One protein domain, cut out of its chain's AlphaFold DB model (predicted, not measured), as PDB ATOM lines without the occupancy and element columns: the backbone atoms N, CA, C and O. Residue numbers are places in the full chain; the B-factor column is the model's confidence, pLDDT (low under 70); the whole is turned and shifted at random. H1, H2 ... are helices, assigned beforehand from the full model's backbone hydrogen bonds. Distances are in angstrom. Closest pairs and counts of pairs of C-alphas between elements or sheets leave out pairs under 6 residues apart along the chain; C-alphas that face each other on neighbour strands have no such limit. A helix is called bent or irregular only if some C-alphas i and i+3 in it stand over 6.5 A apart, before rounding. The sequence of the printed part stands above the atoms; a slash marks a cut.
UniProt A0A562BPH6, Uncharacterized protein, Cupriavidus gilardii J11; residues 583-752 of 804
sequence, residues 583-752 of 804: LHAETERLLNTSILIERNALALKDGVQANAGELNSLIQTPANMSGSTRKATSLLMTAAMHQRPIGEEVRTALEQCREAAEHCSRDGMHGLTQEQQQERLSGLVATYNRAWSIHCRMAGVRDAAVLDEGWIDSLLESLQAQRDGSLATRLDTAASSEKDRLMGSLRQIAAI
ATOM      1  N   LEU A 583      -5.142  22.839  34.573       63.72
ATOM      2  CA  LEU A 583      -3.927  22.098  34.866       63.72
ATOM      3  C   LEU A 583      -3.962  21.464  36.260       63.72
ATOM      4  O   LEU A 583      -3.450  20.357  36.408       63.72
ATOM      5  N   HIS A 584      -4.556  22.125  37.256       64.69
ATOM      6  CA  HIS A 584      -4.768  21.562  38.588       64.69
ATOM      7  C   HIS A 584      -5.547  20.261  38.485       64.69
ATOM      8  O   HIS A 584      -5.056  19.202  38.871       64.69
ATOM      9  N   ALA A 585      -6.729  20.346  37.865       65.94
ATOM     10  CA  ALA A 585      -7.613  19.217  37.658       65.94
ATOM     11  C   ALA A 585      -6.910  18.106  36.873       65.94
ATOM     12  O   ALA A 585      -7.076  16.934  37.194       65.94
ATOM     13  N   GLU A 586      -6.083  18.449  35.882       66.19
ATOM     14  CA  GLU A 586      -5.316  17.454  35.137       66.19
ATOM     15  C   GLU A 586      -4.207  16.814  35.963       66.19
ATOM     16  O   GLU A 586      -4.031  15.600  35.925       66.19
ATOM     17  N   THR A 587      -3.460  17.600  36.727       65.75
ATOM     18  CA  THR A 587      -2.374  17.090  37.564       65.75
ATOM     19  C   THR A 587      -2.936  16.179  38.648       65.75
ATOM     20  O   THR A 587      -2.428  15.076  38.849       65.75
ATOM     21  N   GLU A 588      -4.030  16.595  39.286       67.81
ATOM     22  CA  GLU A 588      -4.784  15.791  40.240       67.81
ATOM     23  C   GLU A 588      -5.322  14.516  39.579       67.81
ATOM     24  O   GLU A 588      -5.142  13.421  40.111       67.81
ATOM     25  N   ARG A 589      -5.900  14.617  38.375       71.75
ATOM     26  CA  ARG A 589      -6.384  13.456  37.616       71.75
ATOM     27  C   ARG A 589      -5.256  12.483  37.286       71.75
ATOM     28  O   ARG A 589      -5.424  11.287  37.513       71.75
ATOM     29  N   LEU A 590      -4.124  12.952  36.761       68.19
ATOM     30  CA  LEU A 590      -2.967  12.121  36.401       68.19
ATOM     31  C   LEU A 590      -2.379  11.436  37.637       68.19
ATOM     32  O   LEU A 590      -2.100  10.236  37.601       68.19
ATOM     33  N   LEU A 591      -2.251  12.176  38.740       69.81
ATOM     34  CA  LEU A 591      -1.774  11.656  40.014       69.81
ATOM     35  C   LEU A 591      -2.720  10.581  40.554       69.81
ATOM     36  O   LEU A 591      -2.287   9.450  40.775       69.81
ATOM     37  N   ASN A 592      -4.011  10.892  40.679       71.75
ATOM     38  CA  ASN A 592      -5.025   9.953  41.154       71.75
ATOM     39  C   ASN A 592      -5.098   8.717  40.252       71.75
ATOM     40  O   ASN A 592      -5.100   7.597  40.754       71.75
ATOM     41  N   THR A 593      -5.050   8.888  38.929       71.81
ATOM     42  CA  THR A 593      -5.033   7.768  37.975       71.81
ATOM     43  C   THR A 593      -3.811   6.876  38.195       71.81
ATOM     44  O   THR A 593      -3.953   5.657  38.277       71.81
ATOM     45  N   SER A 594      -2.617   7.460  38.355       73.00
ATOM     46  CA  SER A 594      -1.386   6.692  38.584       73.00
ATOM     47  C   SER A 594      -1.421   5.911  39.904       73.00
ATOM     48  O   SER A 594      -1.096   4.723  39.917       73.00
ATOM     49  N   ILE A 595      -1.899   6.539  40.985       74.44
ATOM     50  CA  ILE A 595      -2.031   5.925  42.312       74.44
ATOM     51  C   ILE A 595      -3.055   4.791  42.273       74.44
ATOM     52  O   ILE A 595      -2.809   3.721  42.828       74.44
ATOM     53  N   LEU A 596      -4.198   4.998  41.614       75.94
ATOM     54  CA  LEU A 596      -5.252   3.991  41.524       75.94
ATOM     55  C   LEU A 596      -4.818   2.776  40.699       75.94
ATOM     56  O   LEU A 596      -5.086   1.649  41.123       75.94
ATOM     57  N   ILE A 597      -4.126   2.984  39.572       76.31
ATOM     58  CA  ILE A 597      -3.572   1.893  38.755       76.31
ATOM     59  C   ILE A 597      -2.547   1.097  39.564       76.31
ATOM     60  O   ILE A 597      -2.641  -0.128  39.630       76.31
ATOM     61  N   GLU A 598      -1.605   1.775  40.223       78.25
ATOM     62  CA  GLU A 598      -0.570   1.122  41.025       78.25
ATOM     63  C   GLU A 598      -1.157   0.348  42.209       78.25
ATOM     64  O   GLU A 598      -0.842  -0.828  42.397       78.25
ATOM     65  N   ARG A 599      -2.043   0.978  42.988       80.12
ATOM     66  CA  ARG A 599      -2.649   0.354  44.169       80.12
ATOM     67  C   ARG A 599      -3.457  -0.883  43.801       80.12
ATOM     68  O   ARG A 599      -3.333  -1.901  44.478       80.12
ATOM     69  N   ASN A 600      -4.272  -0.814  42.748       79.38
ATOM     70  CA  ASN A 600      -5.084  -1.958  42.340       79.38
ATOM     71  C   ASN A 600      -4.226  -3.058  41.696       79.38
ATOM     72  O   ASN A 600      -4.472  -4.228  41.967       79.38
ATOM     73  N   ALA A 601      -3.180  -2.722  40.933       78.75
ATOM     74  CA  ALA A 601      -2.240  -3.720  40.416       78.75
ATOM     75  C   ALA A 601      -1.510  -4.466  41.550       78.75
ATOM     76  O   ALA A 601      -1.441  -5.696  41.532       78.75
ATOM     77  N   LEU A 602      -1.032  -3.742  42.570       78.88
ATOM     78  CA  LEU A 602      -0.402  -4.327  43.759       78.88
ATOM     79  C   LEU A 602      -1.377  -5.200  44.556       78.88
ATOM     80  O   LEU A 602      -1.046  -6.337  44.876       78.88
ATOM     81  N   ALA A 603      -2.599  -4.716  44.811       78.31
ATOM     82  CA  ALA A 603      -3.621  -5.496  45.510       78.31
ATOM     83  C   ALA A 603      -3.891  -6.828  44.795       78.31
ATOM     84  O   ALA A 603      -3.860  -7.886  45.421       78.31
ATOM     85  N   LEU A 604      -4.067  -6.794  43.469       78.81
ATOM     86  CA  LEU A 604      -4.288  -7.996  42.668       78.81
ATOM     87  C   LEU A 604      -3.118  -8.987  42.764       78.81
ATOM     88  O   LEU A 604      -3.349 -10.193  42.868       78.81
ATOM     89  N   LYS A 605      -1.880  -8.482  42.763       79.62
ATOM     90  CA  LYS A 605      -0.649  -9.275  42.884       79.62
ATOM     91  C   LYS A 605      -0.512  -9.955  44.244       79.62
ATOM     92  O   LYS A 605      -0.109 -11.114  44.307       79.62
ATOM     93  N   ASP A 606      -0.911  -9.262  45.303       81.75
ATOM     94  CA  ASP A 606      -0.875  -9.773  46.675       81.75
ATOM     95  C   ASP A 606      -2.075 -10.686  46.999       81.75
ATOM     96  O   ASP A 606      -2.228 -11.157  48.126       81.75
ATOM     97  N   GLY A 607      -2.948 -10.946  46.015       78.56
ATOM     98  CA  GLY A 607      -4.175 -11.722  46.198       78.56
ATOM     99  C   GLY A 607      -5.246 -10.987  47.012       78.56
ATOM    100  O   GLY A 607      -6.201 -11.610  47.472       78.56
ATOM    101  N   VAL A 608      -5.092  -9.674  47.193       82.31
ATOM    102  CA  VAL A 608      -6.047  -8.787  47.859       82.31
ATOM    103  C   VAL A 608      -7.098  -8.330  46.855       82.31
ATOM    104  O   VAL A 608      -6.805  -8.082  45.684       82.31
ATOM    105  N   GLN A 609      -8.342  -8.210  47.315       76.94
ATOM    106  CA  GLN A 609      -9.436  -7.778  46.459       76.94
ATOM    107  C   GLN A 609      -9.229  -6.330  45.989       76.94
ATOM    108  O   GLN A 609      -9.095  -5.424  46.814       76.94
ATOM    109  N   ALA A 610      -9.221  -6.109  44.673       78.94
ATOM    110  CA  ALA A 610      -9.225  -4.758  44.115       78.94
ATOM    111  C   ALA A 610     -10.515  -4.012  44.504       78.94
ATOM    112  O   ALA A 610     -11.593  -4.609  44.598       78.94
ATOM    113  N   ASN A 611     -10.430  -2.699  44.725       84.12
ATOM    114  CA  ASN A 611     -11.584  -1.915  45.157       84.12
ATOM    115  C   ASN A 611     -12.465  -1.578  43.946       84.12
ATOM    116  O   ASN A 611     -12.165  -0.671  43.167       84.12
ATOM    117  N   ALA A 612     -13.584  -2.289  43.806       83.50
ATOM    118  CA  ALA A 612     -14.526  -2.085  42.708       83.50
ATOM    119  C   ALA A 612     -15.044  -0.638  42.624       83.50
ATOM    120  O   ALA A 612     -15.276  -0.151  41.523       83.50
ATOM    121  N   GLY A 613     -15.190   0.072  43.750       84.12
ATOM    122  CA  GLY A 613     -15.604   1.479  43.759       84.12
ATOM    123  C   GLY A 613     -14.556   2.412  43.150       84.12
ATOM    124  O   GLY A 613     -14.901   3.339  42.420       84.12
ATOM    125  N   GLU A 614     -13.275   2.137  43.381       83.62
ATOM    126  CA  GLU A 614     -12.164   2.909  42.813       83.62
ATOM    127  C   GLU A 614     -11.987   2.652  41.318       83.62
ATOM    128  O   GLU A 614     -11.846   3.595  40.543       83.62
ATOM    129  N   LEU A 615     -12.050   1.384  40.904       82.19
ATOM    130  CA  LEU A 615     -12.040   1.011  39.490       82.19
ATOM    131  C   LEU A 615     -13.255   1.596  38.758       82.19
ATOM    132  O   LEU A 615     -13.125   2.086  37.641       82.19
ATOM    133  N   ASN A 616     -14.424   1.617  39.403       84.50
ATOM    134  CA  ASN A 616     -15.615   2.254  38.851       84.50
ATOM    135  C   ASN A 616     -15.447   3.774  38.717       84.50
ATOM    136  O   ASN A 616     -15.834   4.345  37.702       84.50
ATOM    137  N   SER A 617     -14.817   4.416  39.705       80.62
ATOM    138  CA  SER A 617     -14.508   5.852  39.669       80.62
ATOM    139  C   SER A 617     -13.515   6.194  38.553       80.62
ATOM    140  O   SER A 617     -13.688   7.206  37.879       80.62
ATOM    141  N   LEU A 618     -12.523   5.329  38.294       79.62
ATOM    142  CA  LEU A 618     -11.625   5.472  37.143       79.62
ATOM    143  C   LEU A 618     -12.423   5.531  35.838       79.62
ATOM    144  O   LEU A 618     -12.230   6.463  35.073       79.62
ATOM    145  N   ILE A 619     -13.361   4.605  35.612       79.69
ATOM    146  CA  ILE A 619     -14.185   4.562  34.387       79.69
ATOM    147  C   ILE A 619     -15.094   5.794  34.261       79.69
ATOM    148  O   ILE A 619     -15.316   6.282  33.158       79.69
ATOM    149  N   GLN A 620     -15.617   6.301  35.382       77.38
ATOM    150  CA  GLN A 620     -16.436   7.521  35.417       77.38
ATOM    151  C   GLN A 620     -15.615   8.799  35.205       77.38
ATOM    152  O   GLN A 620     -16.180   9.846  34.886       77.38
ATOM    153  N   THR A 621     -14.292   8.730  35.373       68.31
ATOM    154  CA  THR A 621     -13.400   9.834  35.019       68.31
ATOM    155  C   THR A 621     -13.440   9.970  33.485       68.31
ATOM    156  O   THR A 621     -13.307   8.949  32.814       68.31
ATOM    157  N   PRO A 622     -13.675  11.170  32.912       52.16
ATOM    158  CA  PRO A 622     -14.259  11.361  31.574       52.16
ATOM    159  C   PRO A 622     -13.662  10.527  30.424       52.16
ATOM    160  O   PRO A 622     -12.490  10.156  30.464       52.16
ATOM    161  N   ALA A 623     -14.453  10.363  29.348       46.16
ATOM    162  CA  ALA A 623     -14.292   9.544  28.123       46.16
ATOM    163  C   ALA A 623     -12.935   9.581  27.367       46.16
ATOM    164  O   ALA A 623     -12.729   8.870  26.382       46.16
ATOM    165  N   ASN A 624     -11.964  10.347  27.851       51.59
ATOM    166  CA  ASN A 624     -10.732  10.740  27.174       51.59
ATOM    167  C   ASN A 624      -9.490  10.013  27.701       51.59
ATOM    168  O   ASN A 624      -8.365  10.504  27.588       51.59
ATOM    169  N   MET A 625      -9.681   8.838  28.302       65.44
ATOM    170  CA  MET A 625      -8.572   7.938  28.595       65.44
ATOM    171  C   MET A 625      -7.813   7.625  27.308       65.44
ATOM    172  O   MET A 625      -8.413   7.196  26.320       65.44
ATOM    173  N   SER A 626      -6.491   7.800  27.346       71.81
ATOM    174  CA  SER A 626      -5.622   7.341  26.265       71.81
ATOM    175  C   SER A 626      -5.811   5.836  26.047       71.81
ATOM    176  O   SER A 626      -6.198   5.113  26.971       71.81
ATOM    177  N   GLY A 627      -5.507   5.338  24.845       75.12
ATOM    178  CA  GLY A 627      -5.616   3.904  24.554       75.12
ATOM    179  C   GLY A 627      -4.837   3.027  25.547       75.12
ATOM    180  O   GLY A 627      -5.321   1.968  25.941       75.12
ATOM    181  N   SER A 628      -3.678   3.489  26.034       72.69
ATOM    182  CA  SER A 628      -2.901   2.771  27.054       72.69
ATOM    183  C   SER A 628      -3.567   2.792  28.434       72.69
ATOM    184  O   SER A 628      -3.570   1.768  29.117       72.69
ATOM    185  N   THR A 629      -4.199   3.903  28.822       76.19
ATOM    186  CA  THR A 629      -4.981   3.993  30.066       76.19
ATOM    187  C   THR A 629      -6.204   3.074  30.015       76.19
ATOM    188  O   THR A 629      -6.435   2.323  30.960       76.19
ATOM    189  N   ARG A 630      -6.959   3.062  28.901       82.00
ATOM    190  CA  ARG A 630      -8.111   2.155  28.718       82.00
ATOM    191  C   ARG A 630      -7.689   0.694  28.825       82.00
ATOM    192  O   ARG A 630      -8.337  -0.080  29.523       82.00
ATOM    193  N   LYS A 631      -6.562   0.339  28.208       81.56
ATOM    194  CA  LYS A 631      -5.970  -0.999  28.285       81.56
ATOM    195  C   LYS A 631      -5.574  -1.395  29.708       81.56
ATOM    196  O   LYS A 631      -5.902  -2.494  30.148       81.56
ATOM    197  N   ALA A 632      -4.887  -0.525  30.447       78.75
ATOM    198  CA  ALA A 632      -4.524  -0.807  31.837       78.75
ATOM    199  C   ALA A 632      -5.776  -0.979  32.721       78.75
ATOM    200  O   ALA A 632      -5.868  -1.938  33.488       78.75
ATOM    201  N   THR A 633      -6.774  -0.105  32.557       83.44
ATOM    202  CA  THR A 633      -8.044  -0.168  33.293       83.44
ATOM    203  C   THR A 633      -8.850  -1.425  32.949       83.44
ATOM    204  O   THR A 633      -9.340  -2.092  33.859       83.44
ATOM    205  N   SER A 634      -8.951  -1.818  31.672       83.06
ATOM    206  CA  SER A 634      -9.687  -3.028  31.275       83.06
ATOM    207  C   SER A 634      -9.041  -4.305  31.826       83.06
ATOM    208  O   SER A 634      -9.754  -5.211  32.272       83.06
ATOM    209  N   LEU A 635      -7.702  -4.363  31.862       80.94
ATOM    210  CA  LEU A 635      -6.949  -5.466  32.469       80.94
ATOM    211  C   LEU A 635      -7.212  -5.547  33.979       80.94
ATOM    212  O   LEU A 635      -7.487  -6.634  34.488       80.94
ATOM    213  N   LEU A 636      -7.192  -4.407  34.682       81.50
ATOM    214  CA  LEU A 636      -7.503  -4.323  36.116       81.50
ATOM    215  C   LEU A 636      -8.931  -4.789  36.422       81.50
ATOM    216  O   LEU A 636      -9.129  -5.587  37.337       81.50
ATOM    217  N   MET A 637      -9.922  -4.344  35.643       85.81
ATOM    218  CA  MET A 637     -11.319  -4.765  35.799       85.81
ATOM    219  C   MET A 637     -11.487  -6.268  35.570       85.81
ATOM    220  O   MET A 637     -12.114  -6.955  36.377       85.81
ATOM    221  N   THR A 638     -10.905  -6.791  34.489       84.56
ATOM    222  CA  THR A 638     -10.986  -8.219  34.147       84.56
ATOM    223  C   THR A 638     -10.331  -9.075  35.231       84.56
ATOM    224  O   THR A 638     -10.875 -10.111  35.615       84.56
ATOM    225  N   ALA A 639      -9.196  -8.627  35.773       81.94
ATOM    226  CA  ALA A 639      -8.516  -9.290  36.878       81.94
ATOM    227  C   ALA A 639      -9.332  -9.241  38.180       81.94
ATOM    228  O   ALA A 639      -9.499 -10.277  38.824       81.94
ATOM    229  N   ALA A 640      -9.904  -8.086  38.538       82.38
ATOM    230  CA  ALA A 640     -10.751  -7.918  39.723       82.38
ATOM    231  C   ALA A 640     -11.991  -8.822  39.676       82.38
ATOM    232  O   ALA A 640     -12.313  -9.514  40.643       82.38
ATOM    233  N   MET A 641     -12.634  -8.902  38.510       84.88
ATOM    234  CA  MET A 641     -13.755  -9.805  38.267       84.88
ATOM    235  C   MET A 641     -13.356 -11.288  38.246       84.88
ATOM    236  O   MET A 641     -14.243 -12.126  38.142       84.88
ATOM    237  N   HIS A 642     -12.067 -11.641  38.353       81.94
ATOM    238  CA  HIS A 642     -11.576 -13.025  38.382       81.94
ATOM    239  C   HIS A 642     -11.075 -13.499  39.769       81.94
ATOM    240  O   HIS A 642     -10.837 -14.694  39.961       81.94
ATOM    241  N   GLN A 643     -10.970 -12.613  40.766       78.50
ATOM    242  CA  GLN A 643     -10.484 -12.943  42.116       78.50
ATOM    243  C   GLN A 643     -11.523 -13.602  43.027       78.50
ATOM    244  O   GLN A 643     -12.600 -13.063  43.227       78.50
ATOM    245  N   ARG A 644     -11.192 -14.712  43.697       62.97
ATOM    246  CA  ARG A 644     -12.102 -15.366  44.665       62.97
ATOM    247  C   ARG A 644     -12.249 -14.572  45.984       62.97
ATOM    248  O   ARG A 644     -11.250 -14.027  46.441       62.97
ATOM    249  N   PRO A 645     -13.428 -14.601  46.648       60.78
ATOM    250  CA  PRO A 645     -14.632 -15.356  46.299       60.78
ATOM    251  C   PRO A 645     -15.607 -14.507  45.475       60.78
ATOM    252  O   PRO A 645     -16.244 -13.588  45.978       60.78
ATOM    253  N   ILE A 646     -15.772 -14.854  44.203       67.44
ATOM    254  CA  ILE A 646     -16.774 -14.230  43.336       67.44
ATOM    255  C   ILE A 646     -18.037 -15.073  43.390       67.44
ATOM    256  O   ILE A 646     -17.954 -16.304  43.326       67.44
ATOM    257  N   GLY A 647     -19.195 -14.418  43.456       78.56
ATOM    258  CA  GLY A 647     -20.481 -15.086  43.280       78.56
ATOM    259  C   GLY A 647     -20.570 -15.789  41.924       78.56
ATOM    260  O   GLY A 647     -20.000 -15.332  40.931       78.56
ATOM    261  N   GLU A 648     -21.306 -16.900  41.884       84.81
ATOM    262  CA  GLU A 648     -21.517 -17.712  40.674       84.81
ATOM    263  C   GLU A 648     -22.091 -16.891  39.506       84.81
ATOM    264  O   GLU A 648     -21.786 -17.139  38.340       84.81
ATOM    265  N   GLU A 649     -22.870 -15.859  39.832       85.94
ATOM    266  CA  GLU A 649     -23.513 -14.962  38.872       85.94
ATOM    267  C   GLU A 649     -22.497 -14.181  38.021       85.94
ATOM    268  O   GLU A 649     -22.614 -14.144  36.797       85.94
ATOM    269  N   VAL A 650     -21.449 -13.619  38.637       86.12
ATOM    270  CA  VAL A 650     -20.391 -12.896  37.906       86.12
ATOM    271  C   VAL A 650     -19.579 -13.861  37.049       86.12
ATOM    272  O   VAL A 650     -19.251 -13.540  35.911       86.12
ATOM    273  N   ARG A 651     -19.278 -15.061  37.568       84.50
ATOM    274  CA  ARG A 651     -18.536 -16.082  36.813       84.50
ATOM    275  C   ARG A 651     -19.294 -16.481  35.550       84.50
ATOM    276  O   ARG A 651     -18.699 -16.537  34.481       84.50
ATOM    277  N   THR A 652     -20.603 -16.689  35.680       89.31
ATOM    278  CA  THR A 652     -21.486 -16.997  34.550       89.31
ATOM    279  C   THR A 652     -21.491 -15.861  33.529       89.31
ATOM    280  O   THR A 652     -21.339 -16.104  32.335       89.31
ATOM    281  N   ALA A 653     -21.609 -14.611  33.986       86.56
ATOM    282  CA  ALA A 653     -21.608 -13.451  33.100       86.56
ATOM    283  C   ALA A 653     -20.267 -13.265  32.361       86.56
ATOM    284  O   ALA A 653     -20.263 -12.923  31.181       86.56
ATOM    285  N   LEU A 654     -19.129 -13.520  33.014       84.06
ATOM    286  CA  LEU A 654     -17.813 -13.473  32.362       84.06
ATOM    287  C   LEU A 654     -17.630 -14.569  31.318       84.06
ATOM    288  O   LEU A 654     -17.010 -14.319  30.288       84.06
ATOM    289  N   GLU A 655     -18.161 -15.765  31.560       88.06
ATOM    290  CA  GLU A 655     -18.085 -16.840  30.572       88.06
ATOM    291  C   GLU A 655     -18.887 -16.480  29.314       88.06
ATOM    292  O   GLU A 655     -18.370 -16.590  28.206       88.06
ATOM    293  N   GLN A 656     -20.072 -15.882  29.482       89.69
ATOM    294  CA  GLN A 656     -20.849 -15.317  28.369       89.69
ATOM    295  C   GLN A 656     -20.078 -14.222  27.615       89.69
ATOM    296  O   GLN A 656     -20.149 -14.142  26.390       89.69
ATOM    297  N   CYS A 657     -19.308 -13.384  28.322       85.88
ATOM    298  CA  CYS A 657     -18.448 -12.386  27.677       85.88
ATOM    299  C   CYS A 657     -17.353 -13.038  26.826       85.88
ATOM    300  O   CYS A 657     -17.030 -12.535  25.753       85.88
ATOM    301  N   ARG A 658     -16.764 -14.141  27.302       85.94
ATOM    302  CA  ARG A 658     -15.713 -14.867  26.577       85.94
ATOM    303  C   ARG A 658     -16.259 -15.510  25.312       85.94
ATOM    304  O   ARG A 658     -15.653 -15.343  24.260       85.94
ATOM    305  N   GLU A 659     -17.414 -16.162  25.398       88.62
ATOM    306  CA  GLU A 659     -18.116 -16.712  24.232       88.62
ATOM    307  C   GLU A 659     -18.414 -15.607  23.204       88.62
ATOM    308  O   GLU A 659     -18.077 -15.731  22.025       88.62
ATOM    309  N   ALA A 660     -18.947 -14.463  23.651       87.00
ATOM    310  CA  ALA A 660     -19.184 -13.310  22.783       87.00
ATOM    311  C   ALA A 660     -17.888 -12.778  22.135       87.00
ATOM    312  O   ALA A 660     -17.887 -12.415  20.956       87.00
ATOM    313  N   ALA A 661     -16.773 -12.760  22.871       85.94
ATOM    314  CA  ALA A 661     -15.480 -12.313  22.359       85.94
ATOM    315  C   ALA A 661     -14.914 -13.248  21.276       85.94
ATOM    316  O   ALA A 661     -14.309 -12.765  20.318       85.94
ATOM    317  N   GLU A 662     -15.151 -14.562  21.356       87.38
ATOM    318  CA  GLU A 662     -14.763 -15.504  20.294       87.38
ATOM    319  C   GLU A 662     -15.484 -15.203  18.976       87.38
ATOM    320  O   GLU A 662     -14.870 -15.223  17.904       87.38
ATOM    321  N   HIS A 663     -16.764 -14.834  19.048       88.00
ATOM    322  CA  HIS A 663     -17.548 -14.415  17.883       88.00
ATOM    323  C   HIS A 663     -17.132 -13.054  17.310       88.00
ATOM    324  O   HIS A 663     -17.464 -12.760  16.158       88.00
ATOM    325  N   CYS A 664     -16.397 -12.256  18.089       85.44
ATOM    326  CA  CYS A 664     -15.793 -10.988  17.676       85.44
ATOM    327  C   CYS A 664     -14.334 -11.143  17.203       85.44
ATOM    328  O   CYS A 664     -13.706 -10.157  16.818       85.44
ATOM    329  N   SER A 665     -13.775 -12.358  17.220       85.06
ATOM    330  CA  SER A 665     -12.438 -12.628  16.682       85.06
ATOM    331  C   SER A 665     -12.364 -12.357  15.175       85.06
ATOM    332  O   SER A 665     -13.381 -12.312  14.481       85.06
ATOM    333  N   ARG A 666     -11.143 -12.226  14.636       80.75
ATOM    334  CA  ARG A 666     -10.920 -11.998  13.196       80.75
ATOM    335  C   ARG A 666     -11.649 -13.024  12.323       80.75
ATOM    336  O   ARG A 666     -12.242 -12.648  11.317       80.75
ATOM    337  N   ASP A 667     -11.635 -14.286  12.740       83.94
ATOM    338  CA  ASP A 667     -12.296 -15.380  12.029       83.94
ATOM    339  C   ASP A 667     -13.817 -15.343  12.236       83.94
ATOM    340  O   ASP A 667     -14.573 -15.575  11.296       83.94
ATOM    341  N   GLY A 668     -14.280 -14.975  13.437       84.12
ATOM    342  CA  GLY A 668     -15.703 -14.806  13.743       84.12
ATOM    343  C   GLY A 668     -16.367 -13.658  12.977       84.12
ATOM    344  O   GLY A 668     -17.552 -13.743  12.651       84.12
ATOM    345  N   MET A 669     -15.602 -12.614  12.655       87.69
ATOM    346  CA  MET A 669     -16.059 -11.418  11.936       87.69
ATOM    347  C   MET A 669     -15.933 -11.541  10.410       87.69
ATOM    348  O   MET A 669     -16.483 -10.720   9.666       87.69
ATOM    349  N   HIS A 670     -15.213 -12.559   9.929       90.50
ATOM    350  CA  HIS A 670     -14.972 -12.771   8.510       90.50
ATOM    351  C   HIS A 670     -16.274 -13.117   7.769       90.50
ATOM    352  O   HIS A 670     -16.964 -14.078   8.099       90.50
ATOM    353  N   GLY A 671     -16.594 -12.348   6.725       91.88
ATOM    354  CA  GLY A 671     -17.788 -12.551   5.894       91.88
ATOM    355  C   GLY A 671     -19.069 -11.885   6.406       91.88
ATOM    356  O   GLY A 671     -20.101 -12.007   5.752       91.88
ATOM    357  N   LEU A 672     -19.016 -11.168   7.532       92.25
ATOM    358  CA  LEU A 672     -20.128 -10.348   8.020       92.25
ATOM    359  C   LEU A 672     -20.188  -8.989   7.315       92.25
ATOM    360  O   LEU A 672     -19.162  -8.448   6.897       92.25
ATOM    361  N   THR A 673     -21.386  -8.410   7.235       93.75
ATOM    362  CA  THR A 673     -21.561  -7.006   6.839       93.75
ATOM    363  C   THR A 673     -21.079  -6.065   7.947       93.75
ATOM    364  O   THR A 673     -20.989  -6.455   9.108       93.75
ATOM    365  N   GLN A 674     -20.808  -4.800   7.614       79.50
ATOM    366  CA  GLN A 674     -20.414  -3.790   8.606       79.50
ATOM    367  C   GLN A 674     -21.460  -3.629   9.725       79.50
ATOM    368  O   GLN A 674     -21.097  -3.499  10.887       79.50
ATOM    369  N   GLU A 675     -22.752  -3.700   9.394       88.69
ATOM    370  CA  GLU A 675     -23.851  -3.635  10.367       88.69
ATOM    371  C   GLU A 675     -23.839  -4.835  11.327       88.69
ATOM    372  O   GLU A 675     -23.931  -4.662  12.537       88.69
ATOM    373  N   GLN A 676     -23.624  -6.047  10.805       91.88
ATOM    374  CA  GLN A 676     -23.507  -7.262  11.619       91.88
ATOM    375  C   GLN A 676     -22.250  -7.258  12.495       91.88
ATOM    376  O   GLN A 676     -22.262  -7.776  13.611       91.88
ATOM    377  N   GLN A 677     -21.153  -6.694  11.987       85.88
ATOM    378  CA  GLN A 677     -19.938  -6.491  12.769       85.88
ATOM    379  C   GLN A 677     -20.211  -5.529  13.927       85.88
ATOM    380  O   GLN A 677     -19.890  -5.852  15.068       85.88
ATOM    381  N   GLN A 678     -20.863  -4.400  13.648       82.44
ATOM    382  CA  GLN A 678     -21.236  -3.421  14.663       82.44
ATOM    383  C   GLN A 678     -22.151  -4.031  15.732       82.44
ATOM    384  O   GLN A 678     -21.859  -3.928  16.916       82.44
ATOM    385  N   GLU A 679     -23.203  -4.745  15.327       89.81
ATOM    386  CA  GLU A 679     -24.145  -5.399  16.241       89.81
ATOM    387  C   GLU A 679     -23.445  -6.380  17.197       89.81
ATOM    388  O   GLU A 679     -23.700  -6.379  18.404       89.81
ATOM    389  N   ARG A 680     -22.511  -7.192  16.683       91.75
ATOM    390  CA  ARG A 680     -21.727  -8.122  17.513       91.75
ATOM    391  C   ARG A 680     -20.832  -7.398  18.507       91.75
ATOM    392  O   ARG A 680     -20.758  -7.800  19.669       91.75
ATOM    393  N   LEU A 681     -20.180  -6.333  18.059       85.12
ATOM    394  CA  LEU A 681     -19.320  -5.504  18.890       85.12
ATOM    395  C   LEU A 681     -20.108  -4.822  20.019       85.12
ATOM    396  O   LEU A 681     -19.710  -4.916  21.183       85.12
ATOM    397  N   SER A 682     -21.267  -4.230  19.718       85.06
ATOM    398  CA  SER A 682     -22.154  -3.653  20.736       85.06
ATOM    399  C   SER A 682     -22.677  -4.733  21.701       85.06
ATOM    400  O   SER A 682     -22.772  -4.497  22.908       85.06
ATOM    401  N   GLY A 683     -22.953  -5.946  21.207       90.31
ATOM    402  CA  GLY A 683     -23.354  -7.096  22.027       90.31
ATOM    403  C   GLY A 683     -22.279  -7.549  23.025       90.31
ATOM    404  O   GLY A 683     -22.590  -7.833  24.189       90.31
ATOM    405  N   LEU A 684     -21.006  -7.560  22.614       89.94
ATOM    406  CA  LEU A 684     -19.871  -7.836  23.501       89.94
ATOM    407  C   LEU A 684     -19.791  -6.800  24.632       89.94
ATOM    408  O   LEU A 684     -19.716  -7.172  25.805       89.94
ATOM    409  N   VAL A 685     -19.860  -5.511  24.285       87.38
ATOM    410  CA  VAL A 685     -19.820  -4.404  25.255       87.38
ATOM    411  C   VAL A 685     -20.980  -4.508  26.249       87.38
ATOM    412  O   VAL A 685     -20.769  -4.423  27.459       87.38
ATOM    413  N   ALA A 686     -22.198  -4.778  25.771       89.31
ATOM    414  CA  ALA A 686     -23.373  -4.957  26.625       89.31
ATOM    415  C   ALA A 686     -23.213  -6.126  27.614       89.31
ATOM    416  O   ALA A 686     -23.546  -6.001  28.797       89.31
ATOM    417  N   THR A 687     -22.662  -7.251  27.152       89.31
ATOM    418  CA  THR A 687     -22.441  -8.440  27.991       89.31
ATOM    419  C   THR A 687     -21.378  -8.167  29.058       89.31
ATOM    420  O   THR A 687     -21.583  -8.486  30.232       89.31
ATOM    421  N   TYR A 688     -20.294  -7.479  28.693       91.12
ATOM    422  CA  TYR A 688     -19.252  -7.076  29.640       91.12
ATOM    423  C   TYR A 688     -19.774  -6.087  30.689       91.12
ATOM    424  O   TYR A 688     -19.564  -6.283  31.888       91.12
ATOM    425  N   ASN A 689     -20.539  -5.074  30.270       89.19
ATOM    426  CA  ASN A 689     -21.178  -4.116  31.176       89.19
ATOM    427  C   ASN A 689     -22.112  -4.798  32.182       89.19
ATOM    428  O   ASN A 689     -22.180  -4.392  33.346       89.19
ATOM    429  N   ARG A 690     -22.798  -5.873  31.774       91.50
ATOM    430  CA  ARG A 690     -23.607  -6.693  32.681       91.50
ATOM    431  C   ARG A 690     -22.743  -7.383  33.737       91.50
ATOM    432  O   ARG A 690     -23.082  -7.297  34.919       91.50
ATOM    433  N   ALA A 691     -21.646  -8.030  33.338       88.94
ATOM    434  CA  ALA A 691     -20.721  -8.683  34.267       88.94
ATOM    435  C   ALA A 691     -20.135  -7.682  35.279       88.94
ATOM    436  O   ALA A 691     -20.192  -7.918  36.490       88.94
ATOM    437  N   TRP A 692     -19.680  -6.523  34.792       91.38
ATOM    438  CA  TRP A 692     -19.163  -5.439  35.625       91.38
ATOM    439  C   TRP A 692     -20.211  -4.909  36.609       91.38
ATOM    440  O   TRP A 692     -19.951  -4.794  37.805       91.38
ATOM    441  N   SER A 693     -21.439  -4.680  36.141       89.00
ATOM    442  CA  SER A 693     -22.534  -4.192  36.986       89.00
ATOM    443  C   SER A 693     -22.880  -5.155  38.123       89.00
ATOM    444  O   SER A 693     -23.166  -4.716  39.237       89.00
ATOM    445  N   ILE A 694     -22.858  -6.469  37.868       88.88
ATOM    446  CA  ILE A 694     -23.068  -7.480  38.916       88.88
ATOM    447  C   ILE A 694     -21.932  -7.396  39.944       88.88
ATOM    448  O   ILE A 694     -22.204  -7.332  41.143       88.88
ATOM    449  N   HIS A 695     -20.677  -7.329  39.486       87.00
ATOM    450  CA  HIS A 695     -19.509  -7.207  40.360       87.00
ATOM    451  C   HIS A 695     -19.576  -5.953  41.251       87.00
ATOM    452  O   HIS A 695     -19.431  -6.055  42.470       87.00
ATOM    453  N   CYS A 696     -19.889  -4.789  40.675       87.12
ATOM    454  CA  CYS A 696     -20.085  -3.537  41.406       87.12
ATOM    455  C   CYS A 696     -21.164  -3.653  42.490       87.12
ATOM    456  O   CYS A 696     -20.915  -3.278  43.638       87.12
ATOM    457  N   ARG A 697     -22.331  -4.232  42.171       89.88
ATOM    458  CA  ARG A 697     -23.411  -4.426  43.155       89.88
ATOM    459  C   ARG A 697     -22.983  -5.318  44.315       89.88
ATOM    460  O   ARG A 697     -23.285  -5.000  45.462       89.88
ATOM    461  N   MET A 698     -22.265  -6.404  44.029       85.25
ATOM    462  CA  MET A 698     -21.730  -7.290  45.069       85.25
ATOM    463  C   MET A 698     -20.732  -6.574  45.988       85.25
ATOM    464  O   MET A 698     -20.660  -6.890  47.172       85.25
ATOM    465  N   ALA A 699     -20.004  -5.591  45.461       84.88
ATOM    466  CA  ALA A 699     -19.084  -4.744  46.213       84.88
ATOM    467  C   ALA A 699     -19.754  -3.515  46.870       84.88
ATOM    468  O   ALA A 699     -19.061  -2.667  47.427       84.88
ATOM    469  N   GLY A 700     -21.086  -3.388  46.809       89.88
ATOM    470  CA  GLY A 700     -21.827  -2.265  47.398       89.88
ATOM    471  C   GLY A 700     -21.799  -0.965  46.583       89.88
ATOM    472  O   GLY A 700     -22.256   0.070  47.072       89.88
ATOM    473  N   VAL A 701     -21.307  -0.998  45.343       89.44
ATOM    474  CA  VAL A 701     -21.315   0.141  44.416       89.44
ATOM    475  C   VAL A 701     -22.686   0.218  43.742       89.44
ATOM    476  O   VAL A 701     -23.109  -0.726  43.073       89.44
ATOM    477  N   ARG A 702     -23.401   1.333  43.942       86.94
ATOM    478  CA  ARG A 702     -24.789   1.503  43.468       86.94
ATOM    479  C   ARG A 702     -24.881   1.791  41.969       86.94
ATOM    480  O   ARG A 702     -25.721   1.194  41.305       86.94
ATOM    481  N   ASP A 703     -23.978   2.625  41.454       88.06
ATOM    482  CA  ASP A 703     -24.012   3.120  40.075       88.06
ATOM    483  C   ASP A 703     -22.765   2.660  39.309       88.06
ATOM    484  O   ASP A 703     -21.725   3.326  39.299       88.06
ATOM    485  N   ALA A 704     -22.851   1.476  38.699       87.94
ATOM    486  CA  ALA A 704     -21.777   0.947  37.865       87.94
ATOM    487  C   ALA A 704     -21.652   1.757  36.566       87.94
ATOM    488  O   ALA A 704     -22.643   2.028  35.890       87.94
ATOM    489  N   ALA A 705     -20.427   2.132  36.215       85.94
ATOM    490  CA  ALA A 705     -20.111   2.791  34.961       85.94
ATOM    491  C   ALA A 705     -20.367   1.852  33.773       85.94
ATOM    492  O   ALA A 705     -20.148   0.642  33.865       85.94
ATOM    493  N   VAL A 706     -20.809   2.423  32.655       86.06
ATOM    494  CA  VAL A 706     -21.106   1.695  31.417       86.06
ATOM    495  C   VAL A 706     -20.018   2.023  30.402       86.06
ATOM    496  O   VAL A 706     -19.762   3.192  30.129       86.06
ATOM    497  N   LEU A 707     -19.369   0.995  29.863       84.44
ATOM    498  CA  LEU A 707     -18.395   1.131  28.784       84.44
ATOM    499  C   LEU A 707     -19.108   1.348  27.445       84.44
ATOM    500  O   LEU A 707     -20.150   0.737  27.196       84.44
ATOM    501  N   ASP A 708     -18.517   2.181  26.591       84.50
ATOM    502  CA  ASP A 708     -18.926   2.383  25.198       84.50
ATOM    503  C   ASP A 708     -18.068   1.550  24.223       84.50
ATOM    504  O   ASP A 708     -17.183   0.780  24.611       84.50
ATOM    505  N   GLU A 709     -18.337   1.696  22.929       80.44
ATOM    506  CA  GLU A 709     -17.647   0.972  21.857       80.44
ATOM    507  C   GLU A 709     -16.154   1.329  21.745       80.44
ATOM    508  O   GLU A 709     -15.350   0.520  21.281       80.44
ATOM    509  N   GLY A 710     -15.725   2.481  22.263       79.56
ATOM    510  CA  GLY A 710     -14.319   2.886  22.299       79.56
ATOM    511  C   GLY A 710     -13.430   2.007  23.191       79.56
ATOM    512  O   GLY A 710     -12.209   2.192  23.207       79.56
ATOM    513  N   TRP A 711     -14.008   1.062  23.939       85.12
ATOM    514  CA  TRP A 711     -13.291   0.119  24.802       85.12
ATOM    515  C   TRP A 711     -13.056  -1.255  24.174       85.12
ATOM    516  O   TRP A 711     -12.297  -2.043  24.739       85.12
ATOM    517  N   ILE A 712     -13.664  -1.548  23.021       83.75
ATOM    518  CA  ILE A 712     -13.688  -2.887  22.410       83.75
ATOM    519  C   ILE A 712     -12.293  -3.508  22.298       83.75
ATOM    520  O   ILE A 712     -12.082  -4.609  22.805       83.75
ATOM    521  N   ASP A 713     -11.325  -2.801  21.713       81.31
ATOM    522  CA  ASP A 713      -9.970  -3.337  21.515       81.31
ATOM    523  C   ASP A 713      -9.292  -3.678  22.850       81.31
ATOM    524  O   ASP A 713      -8.661  -4.725  23.007       81.31
ATOM    525  N   SER A 714      -9.484  -2.811  23.848       85.00
ATOM    526  CA  SER A 714      -8.944  -2.996  25.197       85.00
ATOM    527  C   SER A 714      -9.637  -4.140  25.944       85.00
ATOM    528  O   SER A 714      -9.004  -4.796  26.771       85.00
ATOM    529  N   LEU A 715     -10.924  -4.386  25.688       86.00
ATOM    530  CA  LEU A 715     -11.686  -5.493  26.271       86.00
ATOM    531  C   LEU A 715     -11.290  -6.832  25.653       86.00
ATOM    532  O   LEU A 715     -11.025  -7.786  26.385       86.00
ATOM    533  N   LEU A 716     -11.201  -6.894  24.323       83.19
ATOM    534  CA  LEU A 716     -10.777  -8.090  23.595       83.19
ATOM    535  C   LEU A 716      -9.379  -8.532  24.030       83.19
ATOM    536  O   LEU A 716      -9.165  -9.715  24.299       83.19
ATOM    537  N   GLU A 717      -8.441  -7.591  24.169       85.25
ATOM    538  CA  GLU A 717      -7.099  -7.916  24.643       85.25
ATOM    539  C   GLU A 717      -7.107  -8.481  26.072       85.25
ATOM    540  O   GLU A 717      -6.426  -9.472  26.345       85.25
ATOM    541  N   SER A 718      -7.901  -7.898  26.974       83.38
ATOM    542  CA  SER A 718      -7.999  -8.341  28.369       83.38
ATOM    543  C   SER A 718      -8.644  -9.716  28.520       83.38
ATOM    544  O   SER A 718      -8.139 -10.559  29.265       83.38
ATOM    545  N   LEU A 719      -9.717  -9.987  27.774       84.38
ATOM    546  CA  LEU A 719     -10.367 -11.300  27.752       84.38
ATOM    547  C   LEU A 719      -9.442 -12.370  27.155       84.38
ATOM    548  O   LEU A 719      -9.357 -13.481  27.683       84.38
ATOM    549  N   GLN A 720      -8.683 -12.029  26.108       85.06
ATOM    550  CA  GLN A 720      -7.685 -12.929  25.528       85.06
ATOM    551  C   GLN A 720      -6.550 -13.236  26.516       85.06
ATOM    552  O   GLN A 720      -6.170 -14.397  26.662       85.06
ATOM    553  N   ALA A 721      -6.050 -12.221  27.228       83.12
ATOM    554  CA  ALA A 721      -5.028 -12.371  28.264       83.12
ATOM    555  C   ALA A 721      -5.501 -13.239  29.441       83.12
ATOM    556  O   ALA A 721      -4.741 -13.963  30.082       83.12
ATOM    557  N   GLN A 722      -6.789 -13.163  29.764       84.81
ATOM    558  CA  GLN A 722      -7.389 -14.029  30.766       84.81
ATOM    559  C   GLN A 722      -7.442 -15.483  30.288       84.81
ATOM    560  O   GLN A 722      -7.107 -16.390  31.048       84.81
ATOM    561  N   ARG A 723      -7.844 -15.705  29.033       85.56
ATOM    562  CA  ARG A 723      -7.960 -17.037  28.430       85.56
ATOM    563  C   ARG A 723      -6.619 -17.758  28.335       85.56
ATOM    564  O   ARG A 723      -6.549 -18.947  28.626       85.56
ATOM    565  N   ASP A 724      -5.573 -17.059  27.905       88.38
ATOM    566  CA  ASP A 724      -4.237 -17.639  27.724       88.38
ATOM    567  C   ASP A 724      -3.439 -17.755  29.042       88.38
ATOM    568  O   ASP A 724      -2.309 -18.241  29.041       88.38
ATOM    569  N   GLY A 725      -4.019 -17.329  30.171       86.50
ATOM    570  CA  GLY A 725      -3.366 -17.326  31.480       86.50
ATOM    571  C   GLY A 725      -2.275 -16.259  31.633       86.50
ATOM    572  O   GLY A 725      -1.577 -16.251  32.646       86.50
ATOM    573  N   SER A 726      -2.123 -15.343  30.671       88.31
ATOM    574  CA  SER A 726      -1.122 -14.268  30.701       88.31
ATOM    575  C   SER A 726      -1.597 -12.992  31.402       88.31
ATOM    576  O   SER A 726      -0.821 -12.042  31.515       88.31
ATOM    577  N   LEU A 727      -2.838 -12.958  31.909       84.50
ATOM    578  CA  LEU A 727      -3.474 -11.762  32.474       84.50
ATOM    579  C   LEU A 727      -2.605 -11.062  33.518       84.50
ATOM    580  O   LEU A 727      -2.414  -9.858  33.422       84.50
ATOM    581  N   ALA A 728      -2.027 -11.808  34.463       81.25
ATOM    582  CA  ALA A 728      -1.162 -11.234  35.494       81.25
ATOM    583  C   ALA A 728       0.110 -10.597  34.903       81.25
ATOM    584  O   ALA A 728       0.490  -9.495  35.281       81.25
ATOM    585  N   THR A 729       0.745 -11.255  33.926       82.19
ATOM    586  CA  THR A 729       1.969 -10.745  33.275       82.19
ATOM    587  C   THR A 729       1.683  -9.513  32.416       82.19
ATOM    588  O   THR A 729       2.439  -8.537  32.441       82.19
ATOM    589  N   ARG A 730       0.576  -9.530  31.665       83.19
ATOM    590  CA  ARG A 730       0.151  -8.383  30.854       83.19
ATOM    591  C   ARG A 730      -0.302  -7.217  31.716       83.19
ATOM    592  O   ARG A 730       0.002  -6.083  31.363       83.19
ATOM    593  N   LEU A 731      -0.969  -7.490  32.836       80.81
ATOM    594  CA  LEU A 731      -1.348  -6.473  33.805       80.81
ATOM    595  C   LEU A 731      -0.112  -5.793  34.400       80.81
ATOM    596  O   LEU A 731      -0.041  -4.572  34.337       80.81
ATOM    597  N   ASP A 732       0.875  -6.550  34.890       77.81
ATOM    598  CA  ASP A 732       2.117  -5.979  35.440       77.81
ATOM    599  C   ASP A 732       2.826  -5.100  34.395       77.81
ATOM    600  O   ASP A 732       3.250  -3.982  34.697       77.81
ATOM    601  N   THR A 733       2.900  -5.567  33.145       82.62
ATOM    602  CA  THR A 733       3.529  -4.822  32.042       82.62
ATOM    603  C   THR A 733       2.756  -3.545  31.703       82.62
ATOM    604  O   THR A 733       3.352  -2.474  31.582       82.62
ATOM    605  N   ALA A 734       1.431  -3.634  31.560       74.69
ATOM    606  CA  ALA A 734       0.582  -2.504  31.195       74.69
ATOM    607  C   ALA A 734       0.499  -1.463  32.318       74.69
ATOM    608  O   ALA A 734       0.653  -0.273  32.051       74.69
ATOM    609  N   ALA A 735       0.321  -1.899  33.567       75.25
ATOM    610  CA  ALA A 735       0.279  -1.022  34.731       75.25
ATOM    611  C   ALA A 735       1.624  -0.318  34.950       75.25
ATOM    612  O   ALA A 735       1.638   0.888  35.178       75.25
ATOM    613  N   SER A 736       2.751  -1.030  34.811       76.81
ATOM    614  CA  SER A 736       4.085  -0.422  34.929       76.81
ATOM    615  C   SER A 736       4.349   0.582  33.808       76.81
ATOM    616  O   SER A 736       4.750   1.708  34.083       76.81
ATOM    617  N   SER A 737       4.056   0.219  32.554       74.88
ATOM    618  CA  SER A 737       4.236   1.116  31.407       74.88
ATOM    619  C   SER A 737       3.367   2.369  31.510       74.88
ATOM    620  O   SER A 737       3.825   3.462  31.178       74.88
ATOM    621  N   GLU A 738       2.114   2.229  31.943       76.81
ATOM    622  CA  GLU A 738       1.202   3.361  32.090       76.81
ATOM    623  C   GLU A 738       1.590   4.233  33.286       76.81
ATOM    624  O   GLU A 738       1.615   5.457  33.166       76.81
ATOM    625  N   LYS A 739       1.990   3.626  34.411       75.25
ATOM    626  CA  LYS A 739       2.558   4.349  35.553       75.25
ATOM    627  C   LYS A 739       3.789   5.145  35.134       75.25
ATOM    628  O   LYS A 739       3.855   6.333  35.429       75.25
ATOM    629  N   ASP A 740       4.742   4.536  34.436       73.12
ATOM    630  CA  ASP A 740       5.962   5.216  33.992       73.12
ATOM    631  C   ASP A 740       5.653   6.382  33.049       73.12
ATOM    632  O   ASP A 740       6.263   7.447  33.172       73.12
ATOM    633  N   ARG A 741       4.664   6.222  32.162       77.88
ATOM    634  CA  ARG A 741       4.175   7.294  31.288       77.88
ATOM    635  C   ARG A 741       3.569   8.448  32.090       77.88
ATOM    636  O   ARG A 741       3.994   9.588  31.918       77.88
ATOM    637  N   LEU A 742       2.622   8.157  32.986       69.56
ATOM    638  CA  LEU A 742       1.959   9.156  33.836       69.56
ATOM    639  C   LEU A 742       2.966   9.870  34.750       69.56
ATOM    640  O   LEU A 742       2.958  11.095  34.853       69.56
ATOM    641  N   MET A 743       3.893   9.121  35.350       69.56
ATOM    642  CA  MET A 743       4.984   9.665  36.159       69.56
ATOM    643  C   MET A 743       5.975  10.472  35.320       69.56
ATOM    644  O   MET A 743       6.544  11.433  35.826       69.56
ATOM    645  N   GLY A 744       6.185  10.124  34.052       69.44
ATOM    646  CA  GLY A 744       6.935  10.935  33.095       69.44
ATOM    647  C   GLY A 744       6.298  12.310  32.896       69.44
ATOM    648  O   GLY A 744       6.988  13.318  33.047       69.44
ATOM    649  N   SER A 745       4.983  12.361  32.660       66.75
ATOM    650  CA  SER A 745       4.226  13.618  32.557       66.75
ATOM    651  C   SER A 745       4.275  14.425  33.856       66.75
ATOM    652  O   SER A 745       4.576  15.617  33.830       66.75
ATOM    653  N   LEU A 746       4.076  13.779  35.011       64.94
ATOM    654  CA  LEU A 746       4.191  14.434  36.319       64.94
ATOM    655  C   LEU A 746       5.606  14.957  36.581       64.94
ATOM    656  O   LEU A 746       5.758  16.047  37.119       64.94
ATOM    657  N   ARG A 747       6.655  14.228  36.178       67.50
ATOM    658  CA  ARG A 747       8.047  14.696  36.277       67.50
ATOM    659  C   ARG A 747       8.321  15.871  35.352       67.50
ATOM    660  O   ARG A 747       9.096  16.730  35.741       67.50
ATOM    661  N   GLN A 748       7.718  15.934  34.165       63.09
ATOM    662  CA  GLN A 748       7.820  17.111  33.299       63.09
ATOM    663  C   GLN A 748       7.151  18.324  33.948       63.09
ATOM    664  O   GLN A 748       7.785  19.370  34.054       63.09
ATOM    665  N   ILE A 749       5.929  18.164  34.471       64.00
ATOM    666  CA  ILE A 749       5.226  19.212  35.231       64.00
ATOM    667  C   ILE A 749       6.073  19.652  36.437       64.00
ATOM    668  O   ILE A 749       6.309  20.841  36.634       64.00
ATOM    669  N   ALA A 750       6.607  18.698  37.202       63.31
ATOM    670  CA  ALA A 750       7.437  18.967  38.371       63.31
ATOM    671  C   ALA A 750       8.790  19.598  38.011       63.31
ATOM    672  O   ALA A 750       9.237  20.482  38.726       63.31
ATOM    673  N   ALA A 751       9.451  19.188  36.925       63.22
ATOM    674  CA  ALA A 751      10.711  19.777  36.467       63.22
ATOM    675  C   ALA A 751      10.511  21.229  36.019       63.22
ATOM    676  O   ALA A 751      11.306  22.102  36.361       63.22
ATOM    677  N   ILE A 752       9.408  21.502  35.321       57.28
ATOM    678  CA  ILE A 752       9.001  22.864  34.978       57.28
ATOM    679  C   ILE A 752       8.769  23.664  36.262       57.28
ATOM    680  O   ILE A 752       9.311  24.754  36.413       57.28
TER     681      ILE A 752
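AT A GLANCE: This is residues 583 to 752 of the 804 residues of an uncharacterized protein of Cupriavidus gilardii J11 (UniProt A0A562BPH6). The longest helix, H8, lies side by side with H1 at one end of an all-helix body, and a second antiparallel pair, H4 and H6, makes the other end. Between the two pairs H3 and H7 cross to form the core, with H2 folded back beside H3 and reaching H6, and little H5 lies in the turn from H4 to H6. The printed part has 170 residues with eight named helices, H1 to H8 in chain order, and no named strand. It is compact, with a radius of gyration of the C-alphas of 16.3 A, and spans 53 by 37 by 30 A.

IN THESE COORDINATES: H8 is residues 727 to 752, 36.9 A long, ending at C-alpha 752 (9.001, 22.864, 34.978). H1, residues 583 to 605, is 32.5 A long and begins at C-alpha 583 (-3.927, 22.098, 34.866). H3 is residues 627 to 640, 19.9 A; H7 is residues 709 to 723, 21.5 A, and is irregular, C-alphas 710 and 713 being 7.6 A apart. H2 is residues 612 to 620. H4 is residues 648 to 663, 23.4 A, H5 is residues 666 to 669, and H6 is residues 674 to 698, 36.7 A, beginning at C-alpha 674 (-20.414, -3.790, 8.606).

HOW THE PARTS SIT: H8 touches H1 at a shallow tilt of 28 degrees, opposite ways; the closest C-alphas, of Ser 594 and Lys 739, are 5.5 A apart. With residues 727 to 738 alone H8 touches H3, closest at Ala 632 and Ala 734, C-alphas 5.4 A apart. H3 and H7 are the hubs, each touching four helices; they touch at a steep tilt of 48 degrees, the closest C-alphas, of Lys 631 and Ser 714, being 4.7 A apart. H2 and H3 form a helical hairpin, closest at the C-alphas of Leu 615 and Met 637, 6.9 A. H6 touches H2 with residues 695 to 696 alone, the closest C-alphas, of Ala 612 and Cys 696, being 5.9 A apart. H6 and H7 touch, closest at the C-alphas of Ser 682 and Glu 709, 6.6 A. H4 and H6 touch at a shallow tilt of 16 degrees, opposite ways, closest at the C-alphas of Ala 653 and Ala 691, 5.0 A. H5 is close to but not clearly touching H4 and H6. H1 and H6 are apart, and so are H4 and H8. Every O i to N i+4 pair is within hydrogen-bond range in H1, H2, H3, H4, H6 and H8, and 9 of 11 are in H7; H5 is too short for such a pair.

THE WHOLE: The two C-alphas farthest apart, those of Gly 671 and Ile 752, are 53.1 A apart. The printed part has no cut, and no link is long. The mean pLDDT of the printed part is 80.3; 27 residues are under 70, among them residues 742 to 752 and 621 to 625.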